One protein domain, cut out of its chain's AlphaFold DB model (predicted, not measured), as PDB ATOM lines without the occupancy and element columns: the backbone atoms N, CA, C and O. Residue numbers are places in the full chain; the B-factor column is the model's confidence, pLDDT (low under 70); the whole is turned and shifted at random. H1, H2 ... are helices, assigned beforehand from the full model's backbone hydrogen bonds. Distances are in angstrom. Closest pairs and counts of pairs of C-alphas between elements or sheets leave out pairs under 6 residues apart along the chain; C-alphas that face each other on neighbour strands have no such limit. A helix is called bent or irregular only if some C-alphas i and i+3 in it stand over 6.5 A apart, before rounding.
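What this domain is: This is residues 2 to 185 of the 185 residues of an uncharacterized protein of [Ruminococcus] torques L2-14 (UniProt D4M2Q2). The model is a long, thin rod built round a loose up-and-down bundle of three helices, H2a, H4 and H7, with H7 running through much of its length. H5 and H6 lie toward one end of the rod, where H1 crosses the first part of H7; toward the other end H3 packs on the last part of H7, H9 folds back from H3 toward the middle of H7, H8 sits at the corner before H9, and the loop of residues 47 to 59 reaches the tip. The printed part has 184 residues with nine named helices, H1 to H9 in order, and no named strand; the class is all helix. The whole is loose, with a radius of gyration of the C-alphas of 20.6 A and spans of 75 by 30 by 23 A.

Where its parts are: H1, residues 2 to 13, begins with C-alpha 2 at (1.777, -3.693, 54.952) and is 16.3 A long. H2, residues 16 to 46, was assigned as one helix by its hydrogen bonds but is bent, with C-alphas 35 and 38 6.6 A apart; its arms are H2a, residues 16 to 35, 28.6 A, and H2b, residues 38 to 46, 12.6 A. H3 is residues 60 to 63. H4, residues 72 to 86, 22.2 A, is irregular, with C-alphas 79 and 82 7.6 A apart. H5 is residues 92 to 98 and H6 residues 101 to 108. H7, residues 111 to 144, spans 49.9 A and ends with C-alpha 144 at (2.885, 30.016, 79.826); it has a kink of 28 degrees near residue 132. H8 is residues 166 to 171. H9, residues 173 to 184, 16.2 A, ends with C-alpha 184 at (15.704, 17.864, 62.205).

How they stand to each other: H7 is the hub, touching four helices. Its residues 125 to 141 touch H2a at a shallow tilt of 22 degrees, the same way; the closest C-alphas, of Thr 26 and Pro 133, are 4.9 A apart. Its residues 122 to 130 touch H4 at 21 degrees, a shallow tilt, opposite ways, closest at the C-alphas of Ala 85 and Gly 126, 3.9 A. H2a and H4 touch at 9 degrees, a shallow tilt, opposite ways, with the C-alphas of Ser 21 and Leu 84 closest at 5.1 A. Residues 114 to 125 of H7 touch H1 at a steep tilt of 45 degrees, closest at the C-alphas of Phe 5 and Ala 117, 4.8 A. Residues 138 to 144 of H7 touch H3, closest at the C-alphas of Ala 60 and Ser 141, 5.0 A. H3 and H9 only just touch, with 3 pairs of C-alphas within 8 A, the closest those of Ala 61 and Pro 173, 6.1 A. H8 and H9 touch only at the corner, closest at the C-alphas of Phe 169 and Tyr 176, 5.3 A. H2b, H5 and H6 touch no helix but are near H7. Every O i to N i+4 pair is within hydrogen-bond range in H1, H2a, H2b, H5, H6 and H9; H4 has 9 of 11, H7 29 of 30 and H8 1 of 2, and H3 is too short for such a pair.

The domain as a whole: The two C-alphas farthest apart, of Glu 51 and Met 107, are 75.3 A apart. The printed part has no cut. The links H2 to H3, 13 residues, and H7 to H8, 21 residues, are long. The mean pLDDT of the printed part is 84.5; residues 53 to 55, 69, 151 to 164 and 184 to 185 are under 70.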
ATOM      1  N   LYS A   2       2.602  -4.392  53.932       81.12
ATOM      2  CA  LYS A   2       1.777  -3.693  54.952       81.12
ATOM      3  C   LYS A   2       1.689  -4.407  56.313       81.12
ATOM      4  O   LYS A   2       1.824  -3.771  57.350       81.12
ATOM      5  N   GLN A   3       1.497  -5.726  56.312       85.81
ATOM      6  CA  GLN A   3       1.351  -6.500  57.549       85.81
ATOM      7  C   GLN A   3       2.663  -6.638  58.337       85.81
ATOM      8  O   GLN A   3       2.637  -6.548  59.557       85.81
ATOM      9  N   ILE A   4       3.804  -6.770  57.650       87.81
ATOM     10  CA  ILE A   4       5.139  -6.826  58.275       87.81
ATOM     11  C   ILE A   4       5.443  -5.489  58.942       87.81
ATOM     12  O   ILE A   4       5.777  -5.444  60.118       87.81
ATOM     13  N   PHE A   5       5.240  -4.395  58.206       89.38
ATOM     14  CA  PHE A   5       5.435  -3.048  58.726       89.38
ATOM     15  C   PHE A   5       4.580  -2.781  59.971       89.38
ATOM     16  O   PHE A   5       5.087  -2.263  60.958       89.38
ATOM     17  N   LYS A   6       3.307  -3.198  59.971       90.81
ATOM     18  CA  LYS A   6       2.430  -3.065  61.146       90.81
ATOM     19  C   LYS A   6       2.980  -3.810  62.368       90.81
ATOM     20  O   LYS A   6       2.901  -3.290  63.478       90.81
ATOM     21  N   THR A   7       3.527  -5.009  62.176       89.81
ATOM     22  CA  THR A   7       4.125  -5.801  63.259       89.81
ATOM     23  C   THR A   7       5.404  -5.157  63.790       89.81
ATOM     24  O   THR A   7       5.527  -4.987  65.003       89.81
ATOM     25  N   GLU A   8       6.312  -4.739  62.905       91.50
ATOM     26  CA  GLU A   8       7.564  -4.071  63.285       91.50
ATOM     27  C   GLU A   8       7.292  -2.738  63.995       91.50
ATOM     28  O   GLU A   8       7.880  -2.465  65.037       91.50
ATOM     29  N   MET A   9       6.328  -1.955  63.502       92.50
ATOM     30  CA  MET A   9       5.902  -0.712  64.147       92.50
ATOM     31  C   MET A   9       5.341  -0.967  65.544       92.50
ATOM     32  O   MET A   9       5.708  -0.284  66.494       92.50
ATOM     33  N   LYS A  10       4.469  -1.973  65.698       92.12
ATOM     34  CA  LYS A  10       3.929  -2.329  67.014       92.12
ATOM     35  C   LYS A  10       5.058  -2.692  67.978       92.12
ATOM     36  O   LYS A  10       5.058  -2.197  69.097       92.12
ATOM     37  N   ARG A  11       6.022  -3.499  67.527       89.44
ATOM     38  CA  ARG A  11       7.198  -3.905  68.310       89.44
ATOM     39  C   ARG A  11       8.066  -2.706  68.705       89.44
ATOM     40  O   ARG A  11       8.487  -2.645  69.855       89.44
ATOM     41  N   ALA A  12       8.278  -1.753  67.797       90.50
ATOM     42  CA  ALA A  12       9.023  -0.525  68.072       90.50
ATOM     43  C   ALA A  12       8.314   0.365  69.106       90.50
ATOM     44  O   ALA A  12       8.926   0.809  70.072       90.50
ATOM     45  N   MET A  13       7.003   0.571  68.947       89.88
ATOM     46  CA  MET A  13       6.203   1.433  69.825       89.88
ATOM     47  C   MET A  13       5.977   0.834  71.220       89.88
ATOM     48  O   MET A  13       5.913   1.572  72.197       89.88
ATOM     49  N   SER A  14       5.846  -0.493  71.336       88.38
ATOM     50  CA  SER A  14       5.642  -1.173  72.625       88.38
ATOM     51  C   SER A  14       6.946  -1.589  73.313       88.38
ATOM     52  O   SER A  14       6.911  -2.289  74.325       88.38
ATOM     53  N   GLY A  15       8.098  -1.240  72.739       87.88
ATOM     54  CA  GLY A  15       9.403  -1.602  73.274       87.88
ATOM     55  C   GLY A  15       9.751  -0.817  74.539       87.88
ATOM     56  O   GLY A  15       9.407   0.356  74.683       87.88
ATOM     57  N   LYS A  16      10.523  -1.436  75.442       89.94
ATOM     58  CA  LYS A  16      11.082  -0.742  76.618       89.94
ATOM     59  C   LYS A  16      11.966   0.445  76.213       89.94
ATOM     60  O   LYS A  16      11.989   1.447  76.916       89.94
ATOM     61  N   GLY A  17      12.647   0.343  75.067       91.94
ATOM     62  CA  GLY A  17      13.465   1.418  74.506       91.94
ATOM     63  C   GLY A  17      12.662   2.667  74.135       91.94
ATOM     64  O   GLY A  17      13.118   3.773  74.409       91.94
ATOM     65  N   MET A  18      11.440   2.506  73.606       93.62
ATOM     66  CA  MET A  18      10.535   3.629  73.331       93.62
ATOM     67  C   MET A  18      10.163   4.359  74.620       93.62
ATOM     68  O   MET A  18      10.340   5.568  74.722       93.62
ATOM     69  N   VAL A  19       9.711   3.612  75.631       93.25
ATOM     70  CA  VAL A  19       9.329   4.188  76.928       93.25
ATOM     71  C   VAL A  19      10.511   4.902  77.581       93.25
ATOM     72  O   VAL A  19      10.352   6.017  78.068       93.25
ATOM     73  N   LEU A  20      11.700   4.294  77.559       94.38
ATOM     74  CA  LEU A  20      12.907   4.889  78.129       94.38
ATOM     75  C   LEU A  20      13.288   6.195  77.419       94.38
ATOM     76  O   LEU A  20      13.557   7.190  78.086       94.38
ATOM     77  N   SER A  21      13.273   6.199  76.084       94.25
ATOM     78  CA  SER A  21      13.585   7.387  75.286       94.25
ATOM     79  C   SER A  21      12.604   8.529  75.564       94.25
ATOM     80  O   SER A  21      13.017   9.644  75.890       94.25
ATOM     81  N   MET A  22      11.301   8.228  75.568       93.62
ATOM     82  CA  MET A  22      10.262   9.205  75.891       93.62
ATOM     83  C   MET A  22      10.392   9.740  77.321       93.62
ATOM     84  O   MET A  22      10.209  10.937  77.536       93.62
ATOM     85  N   LEU A  23      10.720   8.886  78.296       94.88
ATOM     86  CA  LEU A  23      10.897   9.290  79.692       94.88
ATOM     87  C   LEU A  23      12.090  10.241  79.833       94.88
ATOM     88  O   LEU A  23      11.944  11.312  80.412       94.88
ATOM     89  N   ILE A  24      13.246   9.903  79.256       94.88
ATOM     90  CA  ILE A  24      14.434  10.771  79.308       94.88
ATOM     91  C   ILE A  24      14.135  12.123  78.651       94.88
ATOM     92  O   ILE A  24      14.401  13.169  79.246       94.88
ATOM     93  N   GLY A  25      13.528  12.110  77.461       93.56
ATOM     94  CA  GLY A  25      13.175  13.337  76.758       93.56
ATOM     95  C   GLY A  25      12.174  14.198  77.531       93.56
ATOM     96  O   GLY A  25      12.353  15.409  77.635       93.56
ATOM     97  N   THR A  26      11.135  13.594  78.112       93.62
ATOM     98  CA  THR A  26      10.135  14.338  78.901       93.62
ATOM     99  C   THR A  26      10.701  14.870  80.211       93.62
ATOM    100  O   THR A  26      10.368  15.991  80.582       93.62
ATOM    101  N   VAL A  27      11.600  14.145  80.884       95.19
ATOM    102  CA  VAL A  27      12.293  14.644  82.086       95.19
ATOM    103  C   VAL A  27      13.140  15.874  81.762       95.19
ATOM    104  O   VAL A  27      13.057  16.865  82.487       95.19
ATOM    105  N   LEU A  28      13.892  15.857  80.656       93.50
ATOM    106  CA  LEU A  28      14.610  17.044  80.174       93.50
ATOM    107  C   LEU A  28      13.637  18.181  79.833       93.50
ATOM    108  O   LEU A  28      13.864  19.327  80.218       93.50
ATOM    109  N   GLY A  29      12.515  17.851  79.186       92.19
ATOM    110  CA  GLY A  29      11.415  18.774  78.904       92.19
ATOM    111  C   GLY A  29      10.885  19.481  80.150       92.19
ATOM    112  O   GLY A  29      10.738  20.701  80.143       92.19
ATOM    113  N   ILE A  30      10.634  18.732  81.224       93.56
ATOM    114  CA  ILE A  30      10.135  19.253  82.503       93.56
ATOM    115  C   ILE A  30      11.206  20.093  83.206       93.56
ATOM    116  O   ILE A  30      10.901  21.181  83.691       93.56
ATOM    117  N   ALA A  31      12.458  19.624  83.239       93.94
ATOM    118  CA  ALA A  31      13.566  20.372  83.831       93.94
ATOM    119  C   ALA A  31      13.727  21.747  83.166       93.94
ATOM    120  O   ALA A  31      13.831  22.759  83.861       93.94
ATOM    121  N   HIS A  32      13.636  21.785  81.836       93.81
ATOM    122  CA  HIS A  32      13.658  23.016  81.056       93.81
ATOM    123  C   HIS A  32      12.470  23.934  81.373       93.81
ATOM    124  O   HIS A  32      12.641  25.139  81.537       93.81
ATOM    125  N   VAL A  33      11.252  23.392  81.502       92.12
ATOM    126  CA  VAL A  33      10.079  24.199  81.887       92.12
ATOM    127  C   VAL A  33      10.300  24.883  83.236       92.12
ATOM    128  O   VAL A  33      10.005  26.067  83.383       92.12
ATOM    129  N   ILE A  34      10.847  24.157  84.210       92.50
ATOM    130  CA  ILE A  34      11.071  24.677  85.562       92.50
ATOM    131  C   ILE A  34      12.174  25.741  85.588       92.50
ATOM    132  O   ILE A  34      12.036  26.730  86.308       92.50
ATOM    133  N   ARG A  35      13.260  25.535  84.836       90.69
ATOM    134  CA  ARG A  35      14.454  26.393  84.884       90.69
ATOM    135  C   ARG A  35      14.399  27.604  83.964       90.69
ATOM    136  O   ARG A  35      14.905  28.643  84.355       90.69
ATOM    137  N   GLU A  36      13.762  27.486  82.805       89.25
ATOM    138  CA  GLU A  36      13.751  28.548  81.790       89.25
ATOM    139  C   GLU A  36      12.352  29.161  81.638       89.25
ATOM    140  O   GLU A  36      12.154  30.360  81.831       89.25
ATOM    141  N   ILE A  37      11.334  28.333  81.372       88.62
ATOM    142  CA  ILE A  37      10.002  28.826  80.974       88.62
ATOM    143  C   ILE A  37       9.268  29.506  82.143       88.62
ATOM    144  O   ILE A  37       8.668  30.565  81.958       88.62
ATOM    145  N   ILE A  38       9.312  28.938  83.355       89.56
ATOM    146  CA  ILE A  38       8.657  29.543  84.531       89.56
ATOM    147  C   ILE A  38       9.317  30.880  84.923       89.56
ATOM    148  O   ILE A  38       8.581  31.844  85.153       89.56
ATOM    149  N   PRO A  39      10.656  30.995  85.011       88.31
ATOM    150  CA  PRO A  39      11.303  32.285  85.247       88.31
ATOM    151  C   PRO A  39      11.011  33.317  84.157       88.31
ATOM    152  O   PRO A  39      10.684  34.451  84.502       88.31
ATOM    153  N   ALA A  40      11.021  32.924  82.879       86.12
ATOM    154  CA  ALA A  40      10.658  33.811  81.772       86.12
ATOM    155  C   ALA A  40       9.209  34.322  81.890       86.12
ATOM    156  O   ALA A  40       8.941  35.508  81.701       86.12
ATOM    157  N   TYR A  41       8.274  33.452  82.285       86.94
ATOM    158  CA  TYR A  41       6.887  33.847  82.545       86.94
ATOM    159  C   TYR A  41       6.780  34.856  83.693       86.94
ATOM    160  O   TYR A  41       6.072  35.857  83.581       86.94
ATOM    161  N   ARG A  42       7.509  34.628  84.790       86.75
ATOM    162  CA  ARG A  42       7.535  35.559  85.929       86.75
ATOM    163  C   ARG A  42       8.126  36.909  85.536       86.75
ATOM    164  O   ARG A  42       7.545  37.928  85.891       86.75
ATOM    165  N   ALA A  43       9.218  36.910  84.772       84.94
ATOM    166  CA  ALA A  43       9.839  38.125  84.256       84.94
ATOM    167  C   ALA A  43       8.851  38.939  83.401       84.94
ATOM    168  O   ALA A  43       8.728  40.148  83.593       84.94
ATOM    169  N   ASN A  44       8.068  38.268  82.548       84.62
ATOM    170  CA  ASN A  44       7.028  38.913  81.744       84.62
ATOM    171  C   ASN A  44       5.922  39.593  82.571       84.62
ATOM    172  O   ASN A  44       5.302  40.538  82.091       84.62
ATOM    173  N   LEU A  45       5.660  39.134  83.797       83.19
ATOM    174  CA  LEU A  45       4.665  39.745  84.684       83.19
ATOM    175  C   LEU A  45       5.227  40.912  85.504       83.19
ATOM    176  O   LEU A  45       4.476  41.817  85.862       83.19
ATOM    177  N   THR A  46       6.514  40.873  85.850       81.62
ATOM    178  CA  THR A  46       7.133  41.851  86.759       81.62
ATOM    179  C   THR A  46       7.806  43.016  86.046       81.62
ATOM    180  O   THR A  46       8.003  44.063  86.656       81.62
ATOM    181  N   ASN A  47       8.200  42.843  84.784       79.62
ATOM    182  CA  ASN A  47       8.951  43.856  84.053       79.62
ATOM    183  C   ASN A  47       8.042  44.944  83.466       79.62
ATOM    184  O   ASN A  47       7.021  44.672  82.834       79.62
ATOM    185  N   PHE A  48       8.472  46.198  83.608       74.38
ATOM    186  CA  PHE A  48       7.796  47.364  83.044       74.38
ATOM    187  C   PHE A  48       8.259  47.617  81.603       74.38
ATOM    188  O   PHE A  48       9.017  48.545  81.323       74.38
ATOM    189  N   TYR A  49       7.797  46.785  80.666       73.50
ATOM    190  CA  TYR A  49       8.171  46.872  79.242       73.50
ATOM    191  C   TYR A  49       7.837  48.223  78.589       73.50
ATOM    192  O   TYR A  49       8.514  48.642  77.655       73.50
ATOM    193  N   ASN A  50       6.826  48.931  79.100       71.44
ATOM    194  CA  ASN A  50       6.452  50.260  78.610       71.44
ATOM    195  C   ASN A  50       7.432  51.362  79.049       71.44
ATOM    196  O   ASN A  50       7.527  52.389  78.384       71.44
ATOM    197  N   GLU A  51       8.139  51.167  80.164       71.75
ATOM    198  CA  GLU A  51       9.065  52.159  80.729       71.75
ATOM    199  C   GLU A  51      10.500  51.940  80.236       71.75
ATOM    200  O   GLU A  51      11.261  52.893  80.074       71.75
ATOM    201  N   PHE A  52      10.852  50.688  79.932       70.50
ATOM    202  CA  PHE A  52      12.180  50.297  79.471       70.50
ATOM    203  C   PHE A  52      12.093  49.602  78.104       70.50
ATOM    204  O   PHE A  52      12.111  48.373  78.049       70.50
ATOM    205  N   PRO A  53      12.078  50.355  76.985       64.31
ATOM    206  CA  PRO A  53      11.935  49.800  75.632       64.31
ATOM    207  C   PRO A  53      13.115  48.924  75.171       64.31
ATOM    208  O   PRO A  53      13.076  48.346  74.090       64.31
ATOM    209  N   ILE A  54      14.176  48.831  75.977       68.12
ATOM    210  CA  ILE A  54      15.306  47.917  75.767       68.12
ATOM    211  C   ILE A  54      14.923  46.480  76.171       68.12
ATOM    212  O   ILE A  54      15.468  45.520  75.632       68.12
ATOM    213  N   LEU A  55      13.975  46.320  77.100       68.88
ATOM    214  CA  LEU A  55      13.451  45.022  77.510       68.88
ATOM    215  C   LEU A  55      12.329  44.615  76.552       68.88
ATOM    216  O   LEU A  55      11.447  45.413  76.245       68.88
ATOM    217  N   SER A  56      12.327  43.363  76.103       72.06
ATOM    218  CA  SER A  56      11.185  42.783  75.388       72.06
ATOM    219  C   SER A  56      10.646  41.571  76.130       72.06
ATOM    220  O   SER A  56      11.408  40.882  76.814       72.06
ATOM    221  N   PRO A  57       9.330  41.325  76.044       78.56
ATOM    222  CA  PRO A  57       8.733  40.154  76.656       78.56
ATOM    223  C   PRO A  57       9.270  38.890  75.992       78.56
ATOM    224  O   PRO A  57       9.359  38.804  74.767       78.56
ATOM    225  N   HIS A  58       9.578  37.891  76.809       80.62
ATOM    226  CA  HIS A  58       9.973  36.578  76.329       80.62
ATOM    227  C   HIS A  58       8.818  35.934  75.557       80.62
ATOM    228  O   HIS A  58       7.693  35.854  76.066       80.62
ATOM    229  N   SER A  59       9.103  35.467  74.343       84.62
ATOM    230  CA  SER A  59       8.139  34.774  73.487       84.62
ATOM    231  C   SER A  59       8.300  33.262  73.580       84.62
ATOM    232  O   SER A  59       9.421  32.753  73.618       84.62
ATOM    233  N   ALA A  60       7.188  32.528  73.493       83.88
ATOM    234  CA  ALA A  60       7.197  31.066  73.431       83.88
ATOM    235  C   ALA A  60       8.086  30.519  72.291       83.88
ATOM    236  O   ALA A  60       8.683  29.453  72.429       83.88
ATOM    237  N   ALA A  61       8.183  31.250  71.175       79.25
ATOM    238  CA  ALA A  61       8.975  30.862  70.007       79.25
ATOM    239  C   ALA A  61      10.496  30.970  70.209       79.25
ATOM    240  O   ALA A  61      11.248  30.297  69.506       79.25
ATOM    241  N   GLU A  62      10.941  31.795  71.155       79.19
ATOM    242  CA  GLU A  62      12.358  31.972  71.495       79.19
ATOM    243  C   GLU A  62      12.736  31.095  72.691       79.19
ATOM    244  O   GLU A  62      13.802  30.498  72.720       79.19
ATOM    245  N   THR A  63      11.847  30.953  73.672       84.62
ATOM    246  CA  THR A  63      12.179  30.269  74.930       84.62
ATOM    247  C   THR A  63      12.000  28.762  74.897       84.62
ATOM    248  O   THR A  63      12.433  28.101  75.830       84.62
ATOM    249  N   TRP A  64      11.288  28.195  73.919       86.06
ATOM    250  CA  TRP A  64      11.134  26.740  73.838       86.06
ATOM    251  C   TRP A  64      12.487  26.046  73.633       86.06
ATOM    252  O   TRP A  64      13.469  26.660  73.220       86.06
ATOM    253  N   MET A  65      12.540  24.739  73.889       85.19
ATOM    254  CA  MET A  65      13.799  23.994  73.987       85.19
ATOM    255  C   MET A  65      14.727  24.087  72.760       85.19
ATOM    256  O   MET A  65      15.934  23.932  72.913       85.19
ATOM    257  N   ALA A  66      14.196  24.343  71.563       82.06
ATOM    258  CA  ALA A  66      14.983  24.514  70.339       82.06
ATOM    259  C   ALA A  66      15.037  25.969  69.832       82.06
ATOM    260  O   ALA A  66      15.449  26.203  68.698       82.06
ATOM    261  N   GLY A  67      14.563  26.928  70.632       74.94
ATOM    262  CA  GLY A  67      14.461  28.344  70.277       74.94
ATOM    263  C   GLY A  67      15.570  29.231  70.836       74.94
ATOM    264  O   GLY A  67      15.836  30.274  70.242       74.94
ATOM    265  N   SER A  68      16.238  28.806  71.914       74.31
ATOM    266  CA  SER A  68      17.326  29.546  72.570       74.31
ATOM    267  C   SER A  68      18.621  28.722  72.607       74.31
ATOM    268  O   SER A  68      18.545  27.531  72.896       74.31
ATOM    269  N   PRO A  69      19.809  29.288  72.305       67.25
ATOM    270  CA  PRO A  69      21.066  28.540  72.323       67.25
ATOM    271  C   PRO A  69      21.669  28.473  73.730       67.25
ATOM    272  O   PRO A  69      22.628  27.736  73.955       67.25
ATOM    273  N   SER A  70      21.155  29.279  74.662       70.12
ATOM    274  CA  SER A  70      21.674  29.416  76.020       70.12
ATOM    275  C   SER A  70      21.083  28.391  76.992       70.12
ATOM    276  O   SER A  70      21.542  28.305  78.131       70.12
ATOM    277  N   ASN A  71      20.123  27.568  76.554       83.25
ATOM    278  CA  ASN A  71      19.480  26.580  77.408       83.25
ATOM    279  C   ASN A  71      20.307  25.282  77.528       83.25
ATOM    280  O   ASN A  71      20.573  24.547  76.573       83.25
ATOM    281  N   LEU A  72      20.685  24.944  78.757       87.44
ATOM    282  CA  LEU A  72      21.500  23.762  79.028       87.44
ATOM    283  C   LEU A  72      20.746  22.461  78.706       87.44
ATOM    284  O   LEU A  72      21.320  21.518  78.160       87.44
ATOM    285  N   GLU A  73      19.453  22.397  79.018       88.75
ATOM    286  CA  GLU A  73      18.621  21.216  78.782       88.75
ATOM    287  C   GLU A  73      18.391  20.969  77.289       88.75
ATOM    288  O   GLU A  73      18.413  19.815  76.864       88.75
ATOM    289  N   GLY A  74      18.217  22.035  76.498       87.75
ATOM    290  CA  GLY A  74      18.119  21.941  75.041       87.75
ATOM    291  C   GLY A  74      19.416  21.431  74.433       87.75
ATOM    292  O   GLY A  74      19.396  20.453  73.682       87.75
ATOM    293  N   PHE A  75      20.555  21.997  74.838       89.25
ATOM    294  CA  PHE A  75      21.868  21.513  74.411       89.25
ATOM    295  C   PHE A  75      22.062  20.017  74.700       89.25
ATOM    296  O   PHE A  75      22.425  19.254  73.801       89.25
ATOM    297  N   ILE A  76      21.773  19.571  75.929       91.44
ATOM    298  CA  ILE A  76      21.892  18.152  76.300       91.44
ATOM    299  C   ILE A  76      20.939  17.295  75.466       91.44
ATOM    300  O   ILE A  76      21.355  16.247  74.974       91.44
ATOM    301  N   PHE A  77      19.689  17.729  75.287       91.75
ATOM    302  CA  PHE A  77      18.687  16.997  74.514       91.75
ATOM    303  C   PHE A  77      19.147  16.762  73.072       91.75
ATOM    304  O   PHE A  77      19.134  15.620  72.609       91.75
ATOM    305  N   PHE A  78      19.612  17.808  72.384       90.06
ATOM    306  CA  PHE A  78      20.105  17.703  71.008       90.06
ATOM    307  C   PHE A  78      21.430  16.933  70.906       90.06
ATOM    308  O   PHE A  78      21.643  16.229  69.919       90.06
ATOM    309  N   LEU A  79      22.281  16.975  71.936       91.44
ATOM    310  CA  LEU A  79      23.506  16.173  72.002       91.44
ATOM    311  C   LEU A  79      23.210  14.665  72.072       91.44
ATOM    312  O   LEU A  79      23.858  13.874  71.387       91.44
ATOM    313  N   ILE A  80      22.231  14.256  72.887       93.25
ATOM    314  CA  ILE A  80      21.858  12.838  73.049       93.25
ATOM    315  C   ILE A  80      20.780  12.374  72.063       93.25
ATOM    316  O   ILE A  80      20.404  11.199  72.080       93.25
ATOM    317  N   LEU A  81      20.290  13.258  71.191       91.88
ATOM    318  CA  LEU A  81      19.203  12.988  70.248       91.88
ATOM    319  C   LEU A  81      19.423  11.715  69.411       91.88
ATOM    320  O   LEU A  81      18.502  10.897  69.364       91.88
ATOM    321  N   PRO A  82      20.614  11.443  68.831       91.94
ATOM    322  CA  PRO A  82      20.840  10.205  68.074       91.94
ATOM    323  C   PRO A  82      20.697   8.933  68.925       91.94
ATOM    324  O   PRO A  82      20.268   7.880  68.444       91.94
ATOM    325  N   ILE A  83      21.034   9.019  70.214       92.81
ATOM    326  CA  ILE A  83      20.889   7.910  71.161       92.81
ATOM    327  C   ILE A  83      19.401   7.708  71.466       92.81
ATOM    328  O   ILE A  83      18.895   6.595  71.348       92.81
ATOM    329  N   LEU A  84      18.674   8.786  71.769       91.81
ATOM    330  CA  LEU A  84      17.228   8.735  72.013       91.81
ATOM    331  C   LEU A  84      16.450   8.188  70.810       91.81
ATOM    332  O   LEU A  84      15.555   7.359  70.991       91.81
ATOM    333  N   ALA A  85      16.817   8.592  69.593       92.81
ATOM    334  CA  ALA A  85      16.186   8.133  68.359       92.81
ATOM    335  C   ALA A  85      16.474   6.653  68.048       92.81
ATOM    336  O   ALA A  85      15.649   5.974  67.437       92.81
ATOM    337  N   SER A  86      17.625   6.119  68.472       93.00
ATOM    338  CA  SER A  86      17.999   4.722  68.205       93.00
ATOM    339  C   SER A  86      17.482   3.730  69.253       93.00
ATOM    340  O   SER A  86      17.292   2.557  68.928       93.00
ATOM    341  N   LEU A  87      17.179   4.167  70.480       91.88
ATOM    342  CA  LEU A  87      16.674   3.300  71.559       91.88
ATOM    343  C   LEU A  87      15.407   2.481  71.222       91.88
ATOM    344  O   LEU A  87      15.361   1.312  71.614       91.88
ATOM    345  N   PRO A  88      14.377   3.009  70.528       90.75
ATOM    346  CA  PRO A  88      13.143   2.264  70.273       90.75
ATOM    347  C   PRO A  88      13.329   1.013  69.412       90.75
ATOM    348  O   PRO A  88      12.643   0.013  69.631       90.75
ATOM    349  N   PHE A  89      14.227   1.062  68.420       91.44
ATOM    350  CA  PHE A  89      14.314   0.004  67.408       91.44
ATOM    351  C   PHE A  89      15.719  -0.313  66.878       91.44
ATOM    352  O   PHE A  89      15.853  -1.126  65.962       91.44
ATOM    353  N   GLY A  90      16.773   0.265  67.455       86.56
ATOM    354  CA  GLY A  90      18.152   0.094  66.988       86.56
ATOM    355  C   GLY A  90      18.682  -1.340  67.103       86.56
ATOM    356  O   GLY A  90      19.440  -1.783  66.244       86.56
ATOM    357  N   THR A  91      18.246  -2.109  68.106       86.31
ATOM    358  CA  THR A  91      18.698  -3.500  68.319       86.31
ATOM    359  C   THR A  91      17.855  -4.542  67.586       86.31
ATOM    360  O   THR A  91      18.296  -5.677  67.414       86.31
ATOM    361  N   SER A  92      16.676  -4.165  67.085       90.00
ATOM    362  CA  SER A  92      15.678  -5.094  66.536       90.00
ATOM    363  C   SER A  92      16.218  -5.968  65.397       90.00
ATOM    364  O   SER A  92      15.898  -7.151  65.296       90.00
ATOM    365  N   TYR A  93      17.045  -5.419  64.501       89.50
ATOM    366  CA  TYR A  93      17.649  -6.216  63.424       89.50
ATOM    367  C   TYR A  93      18.682  -7.221  63.942       89.50
ATOM    368  O   TYR A  93      18.754  -8.352  63.460       89.50
ATOM    369  N   PHE A  94      19.485  -6.799  64.918       89.56
ATOM    370  CA  PHE A  94      20.514  -7.638  65.513       89.56
ATOM    371  C   PHE A  94      19.892  -8.809  66.281       89.56
ATOM    372  O   PHE A  94      20.345  -9.941  66.131       89.56
ATOM    373  N   GLU A  95      18.816  -8.556  67.030       89.50
ATOM    374  CA  GLU A  95      18.026  -9.587  67.714       89.50
ATOM    375  C   GLU A  95      17.487 -10.628  66.726       89.50
ATOM    376  O   GLU A  95      17.715 -11.822  66.909       89.50
ATOM    377  N   ASP A  96      16.885 -10.191  65.614       90.19
ATOM    378  CA  ASP A  96      16.329 -11.106  64.609       90.19
ATOM    379  C   ASP A  96      17.408 -11.981  63.943       90.19
ATOM    380  O   ASP A  96      17.148 -13.135  63.581       90.19
ATOM    381  N   CYS A  97      18.623 -11.442  63.780       89.69
ATOM    382  CA  CYS A  97      19.783 -12.197  63.307       89.69
ATOM    383  C   CYS A  97      20.265 -13.207  64.355       89.69
ATOM    384  O   CYS A  97      20.500 -14.369  64.021       89.69
ATOM    385  N   LYS A  98      20.404 -12.766  65.611       92.50
ATOM    386  CA  LYS A  98      20.923 -13.565  66.728       92.50
ATOM    387  C   LYS A  98      20.003 -14.736  67.071       92.50
ATOM    388  O   LYS A  98      20.485 -15.840  67.302       92.50
ATOM    389  N   GLU A  99      18.695 -14.510  67.068       90.06
ATOM    390  CA  GLU A  99      17.682 -15.528  67.371       90.06
ATOM    391  C   GLU A  99      17.365 -16.428  66.164       90.06
ATOM    392  O   GLU A  99      16.632 -17.407  66.279       90.06
ATOM    393  N   GLY A 100      17.893 -16.107  64.978       88.50
ATOM    394  CA  GLY A 100      17.647 -16.869  63.752       88.50
ATOM    395  C   GLY A 100      16.236 -16.708  63.173       88.50
ATOM    396  O   GLY A 100      15.940 -17.303  62.132       88.50
ATOM    397  N   VAL A 101      15.389 -15.866  63.779       88.88
ATOM    398  CA  VAL A 101      14.025 -15.535  63.320       88.88
ATOM    399  C   VAL A 101      14.042 -15.017  61.881       88.88
ATOM    400  O   VAL A 101      13.147 -15.327  61.087       88.88
ATOM    401  N   ILE A 102      15.115 -14.314  61.504       90.94
ATOM    402  CA  ILE A 102      15.321 -13.775  60.158       90.94
ATOM    403  C   ILE A 102      15.222 -14.843  59.052       90.94
ATOM    404  O   ILE A 102      14.706 -14.558  57.971       90.94
ATOM    405  N   LYS A 103      15.627 -16.095  59.323       89.81
ATOM    406  CA  LYS A 103      15.547 -17.199  58.349       89.81
ATOM    407  C   LYS A 103      14.094 -17.550  58.024       89.81
ATOM    408  O   LYS A 103      13.747 -17.723  56.859       89.81
ATOM    409  N   ASN A 104      13.230 -17.603  59.038       89.75
ATOM    410  CA  ASN A 104      11.803 -17.880  58.852       89.75
ATOM    411  C   ASN A 104      11.094 -16.727  58.126       89.75
ATOM    412  O   ASN A 104      10.232 -16.955  57.277       89.75
ATOM    413  N   ILE A 105      11.498 -15.486  58.409       87.75
ATOM    414  CA  ILE A 105      10.978 -14.302  57.716       87.75
ATOM    415  C   ILE A 105      11.344 -14.350  56.226       87.75
ATOM    416  O   ILE A 105      10.463 -14.187  55.378       87.75
ATOM    417  N   TYR A 106      12.606 -14.634  55.893       90.00
ATOM    418  CA  TYR A 106      13.074 -14.694  54.503       90.00
ATOM    419  C   TYR A 106      12.528 -15.885  53.711       90.00
ATOM    420  O   TYR A 106      12.418 -15.793  52.492       90.00
ATOM    421  N   MET A 107      12.111 -16.970  54.370       88.69
ATOM    422  CA  MET A 107      11.396 -18.056  53.687       88.69
ATOM    423  C   MET A 107       9.990 -17.651  53.226       88.69
ATOM    424  O   MET A 107       9.480 -18.202  52.256       88.69
ATOM    425  N   ARG A 108       9.343 -16.701  53.913       85.94
ATOM    426  CA  ARG A 108       7.946 -16.305  53.646       85.94
ATOM    427  C   ARG A 108       7.821 -14.973  52.914       85.94
ATOM    428  O   ARG A 108       6.741 -14.634  52.437       85.94
ATOM    429  N   THR A 109       8.886 -14.175  52.885       86.38
ATOM    430  CA  THR A 109       8.862 -12.790  52.403       86.38
ATOM    431  C   THR A 109      10.176 -12.422  51.725       86.38
ATOM    432  O   THR A 109      11.234 -12.949  52.060       86.38
ATOM    433  N   LYS A 110      10.124 -11.490  50.768       90.31
ATOM    434  CA  LYS A 110      11.330 -10.984  50.106       90.31
ATOM    435  C   LYS A 110      12.184 -10.191  51.099       90.31
ATOM    436  O   LYS A 110      11.666  -9.358  51.843       90.31
ATOM    437  N   ARG A 111      13.506 -10.385  51.041       88.75
ATOM    438  CA  ARG A 111      14.484  -9.660  51.871       88.75
ATOM    439  C   ARG A 111      14.327  -8.140  51.773       88.75
ATOM    440  O   ARG A 111      14.347  -7.460  52.793       88.75
ATOM    441  N   GLU A 112      14.150  -7.615  50.563       90.19
ATOM    442  CA  GLU A 112      13.997  -6.174  50.333       90.19
ATOM    443  C   GLU A 112      12.775  -5.589  51.042       90.19
ATOM    444  O   GLU A 112      12.867  -4.536  51.667       90.19
ATOM    445  N   ASP A 113      11.638  -6.284  50.979       89.31
ATOM    446  CA  ASP A 113      10.386  -5.837  51.593       89.31
ATOM    447  C   ASP A 113      10.496  -5.782  53.120       89.31
ATOM    448  O   ASP A 113       9.946  -4.880  53.754       89.31
ATOM    449  N   TYR A 114      11.218  -6.735  53.711       90.62
ATOM    450  CA  TYR A 114      11.497  -6.751  55.143       90.62
ATOM    451  C   TYR A 114      12.433  -5.608  55.553       90.62
ATOM    452  O   TYR A 114      12.127  -4.882  56.497       90.62
ATOM    453  N   LEU A 115      13.532  -5.394  54.820       91.25
ATOM    454  CA  LEU A 115      14.476  -4.312  55.117       91.25
ATOM    455  C   LEU A 115      13.829  -2.928  54.967       91.25
ATOM    456  O   LEU A 115      14.017  -2.079  55.835       91.25
ATOM    457  N   LYS A 116      13.004  -2.719  53.932       92.00
ATOM    458  CA  LYS A 116      12.219  -1.481  53.758       92.00
ATOM    459  C   LYS A 116      11.248  -1.259  54.917       92.00
ATOM    460  O   LYS A 116      11.165  -0.152  55.443       92.00
ATOM    461  N   ALA A 117      10.536  -2.305  55.342       90.94
ATOM    462  CA  ALA A 117       9.621  -2.219  56.478       90.94
ATOM    463  C   ALA A 117      10.357  -1.901  57.788       90.94
ATOM    464  O   ALA A 117       9.891  -1.063  58.558       90.94
ATOM    465  N   LYS A 118      11.516  -2.527  58.021       91.19
ATOM    466  CA  LYS A 118      12.331  -2.305  59.218       91.19
ATOM    467  C   LYS A 118      12.937  -0.903  59.247       91.19
ATOM    468  O   LYS A 118      12.871  -0.249  60.282       91.19
ATOM    469  N   TYR A 119      13.438  -0.416  58.113       91.69
ATOM    470  CA  TYR A 119      13.909   0.962  57.977       91.69
ATOM    471  C   TYR A 119      12.794   1.970  58.282       91.69
ATOM    472  O   TYR A 119      12.970   2.844  59.125       91.69
ATOM    473  N   ALA A 120      11.620   1.810  57.661       92.19
ATOM    474  CA  ALA A 120      10.490   2.707  57.892       92.19
ATOM    475  C   ALA A 120      10.011   2.678  59.355       92.19
ATOM    476  O   ALA A 120       9.670   3.719  59.910       92.19
ATOM    477  N   ALA A 121      10.001   1.501  59.991       92.88
ATOM    478  CA  ALA A 121       9.655   1.370  61.403       92.88
ATOM    479  C   ALA A 121      10.699   2.036  62.315       92.88
ATOM    480  O   ALA A 121      10.318   2.749  63.240       92.88
ATOM    481  N   ALA A 122      11.995   1.856  62.041       92.38
ATOM    482  CA  ALA A 122      13.075   2.490  62.797       92.38
ATOM    483  C   ALA A 122      13.026   4.020  62.688       92.38
ATOM    484  O   ALA A 122      13.048   4.700  63.707       92.38
ATOM    485  N   PHE A 123      12.878   4.542  61.467       91.38
ATOM    486  CA  PHE A 123      12.789   5.978  61.212       91.38
ATOM    487  C   PHE A 123      11.609   6.604  61.964       91.38
ATOM    488  O   PHE A 123      11.794   7.484  62.797       91.38
ATOM    489  N   LEU A 124      10.393   6.093  61.756       93.06
ATOM    490  CA  LEU A 124       9.194   6.647  62.392       93.06
ATOM    491  C   LEU A 124       9.205   6.505  63.918       93.06
ATOM    492  O   LEU A 124       8.798   7.430  64.614       93.06
ATOM    493  N   SER A 125       9.660   5.369  64.453       93.75
ATOM    494  CA  SER A 125       9.714   5.176  65.907       93.75
ATOM    495  C   SER A 125      10.761   6.065  66.576       93.75
ATOM    496  O   SER A 125      10.463   6.648  67.616       93.75
ATOM    497  N   GLY A 126      11.941   6.234  65.969       91.75
ATOM    498  CA  GLY A 126      12.954   7.174  66.450       91.75
ATOM    499  C   GLY A 126      12.447   8.614  66.451       91.75
ATOM    500  O   GLY A 126      12.633   9.335  67.429       91.75
ATOM    501  N   GLY A 127      11.705   8.998  65.412       91.38
ATOM    502  CA  GLY A 127      11.089  10.320  65.343       91.38
ATOM    503  C   GLY A 127      10.042  10.577  66.373       91.38
ATOM    504  O   GLY A 127      10.088  11.598  67.043       91.38
ATOM    505  N   ILE A 128       9.115   9.643  66.542       92.25
ATOM    506  CA  ILE A 128       8.082   9.770  67.566       92.25
ATOM    507  C   ILE A 128       8.729   9.871  68.955       92.25
ATOM    508  O   ILE A 128       8.290  10.684  69.767       92.25
ATOM    509  N   ALA A 129       9.800   9.112  69.210       93.25
ATOM    510  CA  ALA A 129      10.501   9.136  70.489       93.25
ATOM    511  C   ALA A 129      11.104  10.511  70.832       93.25
ATOM    512  O   ALA A 129      11.086  10.901  71.998       93.25
ATOM    513  N   VAL A 130      11.590  11.259  69.834       92.31
ATOM    514  CA  VAL A 130      12.197  12.593  70.010       92.31
ATOM    515  C   VAL A 130      11.168  13.723  69.879       92.31
ATOM    516  O   VAL A 130      11.168  14.664  70.676       92.31
ATOM    517  N   LEU A 131      10.258  13.632  68.906       91.31
ATOM    518  CA  LEU A 131       9.261  14.665  68.623       91.31
ATOM    519  C   LEU A 131       8.247  14.810  69.753       91.31
ATOM    520  O   LEU A 131       7.861  15.930  70.063       91.31
ATOM    521  N   VAL A 132       7.815  13.718  70.392       92.19
ATOM    522  CA  VAL A 132       6.799  13.803  71.456       92.19
ATOM    523  C   VAL A 132       7.281  14.645  72.651       92.19
ATOM    524  O   VAL A 132       6.559  15.572  73.029       92.19
ATOM    525  N   PRO A 133       8.482  14.418  73.224       92.06
ATOM    526  CA  PRO A 133       9.050  15.310  74.236       92.06
ATOM    527  C   PRO A 133       9.175  16.773  73.797       92.06
ATOM    528  O   PRO A 133       8.886  17.681  74.579       92.06
ATOM    529  N   LEU A 134       9.577  17.008  72.546       90.44
ATOM    530  CA  LEU A 134       9.791  18.353  72.020       90.44
ATOM    531  C   LEU A 134       8.466  19.109  71.821       90.44
ATOM    532  O   LEU A 134       8.353  20.275  72.199       90.44
ATOM    533  N   ILE A 135       7.440  18.429  71.300       91.19
ATOM    534  CA  ILE A 135       6.070  18.949  71.187       91.19
ATOM    535  C   ILE A 135       5.517  19.256  72.578       91.19
ATOM    536  O   ILE A 135       4.936  20.320  72.779       91.19
ATOM    537  N   PHE A 136       5.716  18.361  73.549       91.50
ATOM    538  CA  PHE A 136       5.295  18.589  74.929       91.50
ATOM    539  C   PHE A 136       5.919  19.870  75.507       91.50
ATOM    540  O   PHE A 136       5.203  20.712  76.048       91.50
ATOM    541  N   ASN A 137       7.228  20.070  75.329       92.94
ATOM    542  CA  ASN A 137       7.911  21.280  75.787       92.94
ATOM    543  C   ASN A 137       7.404  22.559  75.085       92.94
ATOM    544  O   ASN A 137       7.182  23.578  75.751       92.94
ATOM    545  N   LEU A 138       7.157  22.506  73.771       90.12
ATOM    546  CA  LEU A 138       6.581  23.636  73.034       90.12
ATOM    547  C   LEU A 138       5.172  23.972  73.538       90.12
ATOM    548  O   LEU A 138       4.858  25.143  73.734       90.12
ATOM    549  N   MET A 139       4.336  22.963  73.802       90.69
ATOM    550  CA  MET A 139       2.995  23.169  74.355       90.69
ATOM    551  C   MET A 139       3.051  23.837  75.733       90.69
ATOM    552  O   MET A 139       2.310  24.785  75.976       90.69
ATOM    553  N   CYS A 140       3.965  23.417  76.614       89.69
ATOM    554  CA  CYS A 140       4.181  24.103  77.892       89.69
ATOM    555  C   CYS A 140       4.610  25.565  77.700       89.69
ATOM    556  O   CYS A 140       4.130  26.440  78.419       89.69
ATOM    557  N   SER A 141       5.470  25.836  76.714       88.69
ATOM    558  CA  SER A 141       5.904  27.198  76.377       88.69
ATOM    559  C   SER A 141       4.731  28.056  75.901       88.69
ATOM    560  O   SER A 141       4.564  29.170  76.377       88.69
ATOM    561  N   LEU A 142       3.875  27.524  75.024       88.88
ATOM    562  CA  LEU A 142       2.696  28.220  74.491       88.88
ATOM    563  C   LEU A 142       1.615  28.508  75.540       88.88
ATOM    564  O   LEU A 142       0.868  29.471  75.398       88.88
ATOM    565  N   VAL A 143       1.499  27.666  76.569       90.31
ATOM    566  CA  VAL A 143       0.543  27.880  77.667       90.31
ATOM    567  C   VAL A 143       1.010  28.995  78.603       90.31
ATOM    568  O   VAL A 143       0.184  29.744  79.119       90.31
ATOM    569  N   LEU A 144       2.320  29.090  78.844       86.56
ATOM    570  CA  LEU A 144       2.885  30.016  79.826       86.56
ATOM    571  C   LEU A 144       3.327  31.345  79.212       86.56
ATOM    572  O   LEU A 144       3.283  32.365  79.888       86.56
ATOM    573  N   LEU A 145       3.752  31.363  77.951       86.62
ATOM    574  CA  LEU A 145       4.339  32.534  77.309       86.62
ATOM    575  C   LEU A 145       3.528  32.969  76.086       86.62
ATOM    576  O   LEU A 145       2.959  32.134  75.379       86.62
ATOM    577  N   PRO A 146       3.485  34.280  75.799       84.75
ATOM    578  CA  PRO A 146       2.806  34.778  74.618       84.75
ATOM    579  C   PRO A 146       3.558  34.348  73.352       84.75
ATOM    580  O   PRO A 146       4.787  34.278  73.317       84.75
ATOM    581  N   ASN A 147       2.813  34.082  72.281       81.44
ATOM    582  CA  ASN A 147       3.385  33.782  70.972       81.44
ATOM    583  C   ASN A 147       3.614  35.084  70.189       81.44
ATOM    584  O   ASN A 147       2.799  35.465  69.346       81.44
ATOM    585  N   LEU A 148       4.693  35.790  70.521       79.56
ATOM    586  CA  LEU A 148       5.086  37.042  69.873       79.56
ATOM    587  C   LEU A 148       6.136  36.792  68.792       79.56
ATOM    588  O   LEU A 148       6.921  35.844  68.874       79.56
ATOM    589  N   ALA A 149       6.155  37.667  67.786       74.50
ATOM    590  CA  ALA A 149       7.221  37.663  66.800       74.50
ATOM    591  C   ALA A 149       8.552  38.027  67.491       74.50
ATOM    592  O   ALA A 149       8.603  39.040  68.194       74.50
ATOM    593  N   PRO A 150       9.597  37.208  67.315       71.50
ATOM    594  CA  PRO A 150      10.908  37.438  67.909       71.50
ATOM    595  C   PRO A 150      11.526  38.740  67.388       71.50
ATOM    596  O   PRO A 150      11.304  39.113  66.233       71.50
ATOM    597  N   LEU A 151      12.303  39.450  68.211       68.62
ATOM    598  CA  LEU A 151      12.989  40.677  67.781       68.62
ATOM    599  C   LEU A 151      14.422  40.366  67.346       68.62
ATOM    600  O   LEU A 151      15.230  39.862  68.121       68.62
ATOM    601  N   SER A 152      14.794  40.770  66.131       62.81
ATOM    602  CA  SER A 152      16.140  40.553  65.574       62.81
ATOM    603  C   SER A 152      17.275  41.245  66.340       62.81
ATOM    604  O   SER A 152      18.442  40.965  66.083       62.81
ATOM    605  N   THR A 153      16.948  42.144  67.270       58.31
ATOM    606  CA  THR A 153      17.893  42.883  68.117       58.31
ATOM    607  C   THR A 153      18.181  42.204  69.459       58.31
ATOM    608  O   THR A 153      19.032  42.691  70.200       58.31
ATOM    609  N   MET A 154      17.486  41.111  69.796       60.78
ATOM    610  CA  MET A 154      17.722  40.346  71.028       60.78
ATOM    611  C   MET A 154      18.981  39.484  70.885       60.78
ATOM    612  O   MET A 154      19.107  38.726  69.925       60.78
ATOM    613  N   GLY A 155      19.900  39.575  71.851       55.25
ATOM    614  CA  GLY A 155      21.161  38.820  71.846       55.25
ATOM    615  C   GLY A 155      20.998  37.304  72.003       55.25
ATOM    616  O   GLY A 155      21.874  36.559  71.577       55.25
ATOM    617  N   ASP A 156      19.866  36.853  72.550       56.66
ATOM    618  CA  ASP A 156      19.580  35.434  72.810       56.66
ATOM    619  C   ASP A 156      18.918  34.710  71.625       56.66
ATOM    620  O   ASP A 156      18.591  33.527  71.717       56.66
ATOM    621  N   ASN A 157      18.717  35.387  70.490       60.38
ATOM    622  CA  ASN A 157      18.104  34.754  69.329       60.38
ATOM    623  C   ASN A 157      19.069  33.762  68.654       60.38
ATOM    624  O   ASN A 157      20.106  34.156  68.122       60.38
ATOM    625  N   ILE A 158      18.692  32.471  68.609       61.00
ATOM    626  CA  ILE A 158      19.436  31.412  67.888       61.00
ATOM    627  C   ILE A 158      19.673  31.795  66.424       61.00
ATOM    628  O   ILE A 158      20.696  31.446  65.826       61.00
ATOM    629  N   LEU A 159      18.684  32.452  65.815       62.38
ATOM    630  CA  LEU A 159      18.576  32.546  64.369       62.38
ATOM    631  C   LEU A 159      19.432  33.669  63.807       62.38
ATOM    632  O   LEU A 159      19.008  34.808  63.624       62.38
ATOM    633  N   THR A 160      20.660  33.290  63.473       60.03
ATOM    634  CA  THR A 160      21.563  34.110  62.672       60.03
ATOM    635  C   THR A 160      21.124  34.127  61.199       60.03
ATOM    636  O   THR A 160      20.483  33.182  60.728       60.03
ATOM    637  N   PRO A 161      21.509  35.150  60.409       57.72
ATOM    638  CA  PRO A 161      21.193  35.231  58.974       57.72
ATOM    639  C   PRO A 161      21.705  34.049  58.131       57.72
ATOM    640  O   PRO A 161      21.334  33.917  56.967       57.72
ATOM    641  N   LEU A 162      22.573  33.212  58.706       57.78
ATOM    642  CA  LEU A 162      23.135  32.006  58.100       57.78
ATOM    643  C   LEU A 162      22.182  30.804  58.171       57.78
ATOM    644  O   LEU A 162      22.390  29.817  57.467       57.78
ATOM    645  N   MET A 163      21.150  30.864  59.013       68.88
ATOM    646  CA  MET A 163      20.220  29.760  59.210       68.88
ATOM    647  C   MET A 163      19.111  29.752  58.154       68.88
ATOM    648  O   MET A 163      18.571  30.790  57.750       68.88
ATOM    649  N   LEU A 164      18.763  28.544  57.703       68.69
ATOM    650  CA  LEU A 164      17.726  28.305  56.703       68.69
ATOM    651  C   LEU A 164      16.417  28.969  57.148       68.69
ATOM    652  O   LEU A 164      16.012  28.805  58.291       68.69
ATOM    653  N   PHE A 165      15.755  29.705  56.254       74.25
ATOM    654  CA  PHE A 165      14.452  30.341  56.496       74.25
ATOM    655  C   PHE A 165      14.372  31.338  57.669       74.25
ATOM    656  O   PHE A 165      13.269  31.612  58.138       74.25
ATOM    657  N   TYR A 166      15.485  31.958  58.091       73.81
ATOM    658  CA  TYR A 166      15.488  32.922  59.209       73.81
ATOM    659  C   TYR A 166      14.426  34.033  59.072       73.81
ATOM    660  O   TYR A 166      13.797  34.420  60.050       73.81
ATOM    661  N   LYS A 167      14.150  34.517  57.849       76.88
ATOM    662  CA  LYS A 167      13.120  35.546  57.605       76.88
ATOM    663  C   LYS A 167      11.714  35.093  58.004       76.88
ATOM    664  O   LYS A 167      10.919  35.923  58.426       76.88
ATOM    665  N   ILE A 168      11.413  33.799  57.863       79.25
ATOM    666  CA  ILE A 168      10.108  33.222  58.217       79.25
ATOM    667  C   ILE A 168       9.944  33.175  59.735       79.25
ATOM    668  O   ILE A 168       8.838  33.344  60.224       79.25
ATOM    669  N   PHE A 169      11.023  33.008  60.496       76.25
ATOM    670  CA  PHE A 169      10.951  33.031  61.955       76.25
ATOM    671  C   PHE A 169      10.512  34.395  62.502       76.25
ATOM    672  O   PHE A 169       9.657  34.457  63.380       76.25
ATOM    673  N   PHE A 170      11.032  35.482  61.926       75.94
ATOM    674  CA  PHE A 170      10.691  36.849  62.334       75.94
ATOM    675  C   PHE A 170       9.286  37.296  61.896       75.94
ATOM    676  O   PHE A 170       8.757  38.256  62.448       75.94
ATOM    677  N   THR A 171       8.660  36.617  60.928       79.56
ATOM    678  CA  THR A 171       7.295  36.937  60.462       79.56
ATOM    679  C   THR A 171       6.242  35.960  60.987       79.56
ATOM    680  O   THR A 171       5.168  36.372  61.423       79.56
ATOM    681  N   HIS A 172       6.544  34.664  60.965       81.62
ATOM    682  CA  HIS A 172       5.657  33.564  61.334       81.62
ATOM    683  C   HIS A 172       6.422  32.468  62.105       81.62
ATOM    684  O   HIS A 172       6.686  31.386  61.562       81.62
ATOM    685  N   PRO A 173       6.737  32.694  63.393       78.81
ATOM    686  CA  PRO A 173       7.585  31.795  64.177       78.81
ATOM    687  C   PRO A 173       7.062  30.352  64.251       78.81
ATOM    688  O   PRO A 173       7.838  29.410  64.148       78.81
ATOM    689  N   MET A 174       5.745  30.143  64.338       80.25
ATOM    690  CA  MET A 174       5.166  28.788  64.411       80.25
ATOM    691  C   MET A 174       5.255  28.002  63.092       80.25
ATOM    692  O   MET A 174       5.320  26.773  63.080       80.25
ATOM    693  N   ILE A 175       5.283  28.701  61.955       81.56
ATOM    694  CA  ILE A 175       5.520  28.054  60.659       81.56
ATOM    695  C   ILE A 175       6.973  27.582  60.601       81.56
ATOM    696  O   ILE A 175       7.255  26.464  60.170       81.56
ATOM    697  N   TYR A 176       7.889  28.411  61.104       82.12
ATOM    698  CA  TYR A 176       9.295  28.059  61.214       82.12
ATOM    699  C   TYR A 176       9.529  26.842  62.122       82.12
ATOM    700  O   TYR A 176      10.223  25.915  61.709       82.12
ATOM    701  N   THR A 177       8.914  26.786  63.311       79.19
ATOM    702  CA  THR A 177       9.057  25.628  64.218       79.19
ATOM    703  C   THR A 177       8.556  24.325  63.585       79.19
ATOM    704  O   THR A 177       9.165  23.272  63.770       79.19
ATOM    705  N   THR A 178       7.514  24.394  62.752       79.19
ATOM    706  CA  THR A 178       7.015  23.235  61.994       79.19
ATOM    707  C   THR A 178       8.024  22.764  60.941       79.19
ATOM    708  O   THR A 178       8.282  21.565  60.825       79.19
ATOM    709  N   PHE A 179       8.642  23.689  60.197       81.62
ATOM    710  CA  PHE A 179       9.727  23.341  59.272       81.62
ATOM    711  C   PHE A 179      10.931  22.758  60.009       81.62
ATOM    712  O   PHE A 179      11.504  21.769  59.556       81.62
ATOM    713  N   PHE A 180      11.285  23.329  61.160       79.81
ATOM    714  CA  PHE A 180      12.383  22.840  61.980       79.81
ATOM    715  C   PHE A 180      12.190  21.367  62.365       79.81
ATOM    716  O   PHE A 180      13.120  20.578  62.196       79.81
ATOM    717  N   TRP A 181      10.984  20.972  62.790       79.62
ATOM    718  CA  TRP A 181      10.663  19.569  63.078       79.62
ATOM    719  C   TRP A 181      10.764  18.660  61.861       79.62
ATOM    720  O   TRP A 181      11.230  17.535  61.989       79.62
ATOM    721  N   TYR A 182      10.344  19.133  60.689       78.81
ATOM    722  CA  TYR A 182      10.417  18.335  59.468       78.81
ATOM    723  C   TYR A 182      11.863  18.054  59.031       78.81
ATOM    724  O   TYR A 182      12.139  16.983  58.501       78.81
ATOM    725  N   PHE A 183      12.779  19.005  59.240       76.38
ATOM    726  CA  PHE A 183      14.172  18.876  58.800       76.38
ATOM    727  C   PHE A 183      15.114  18.237  59.830       76.38
ATOM    728  O   PHE A 183      16.148  17.711  59.426       76.38
ATOM    729  N   ASN A 184      14.800  18.301  61.128       69.56
ATOM    730  CA  ASN A 184      15.704  17.864  62.205       69.56
ATOM    731  C   ASN A 184      15.302  16.545  62.890       69.56
ATOM    732  O   ASN A 184      15.908  16.187  63.900       69.56
ATOM    733  N   PHE A 185      14.299  15.834  62.367       60.47
ATOM    734  CA  PHE A 185      13.964  14.469  62.779       60.47
ATOM    735  C   PHE A 185      14.493  13.453  61.750       60.47
ATOM    736  O   PHE A 185      14.165  13.589  60.550       60.47
TER     737      PHE A 185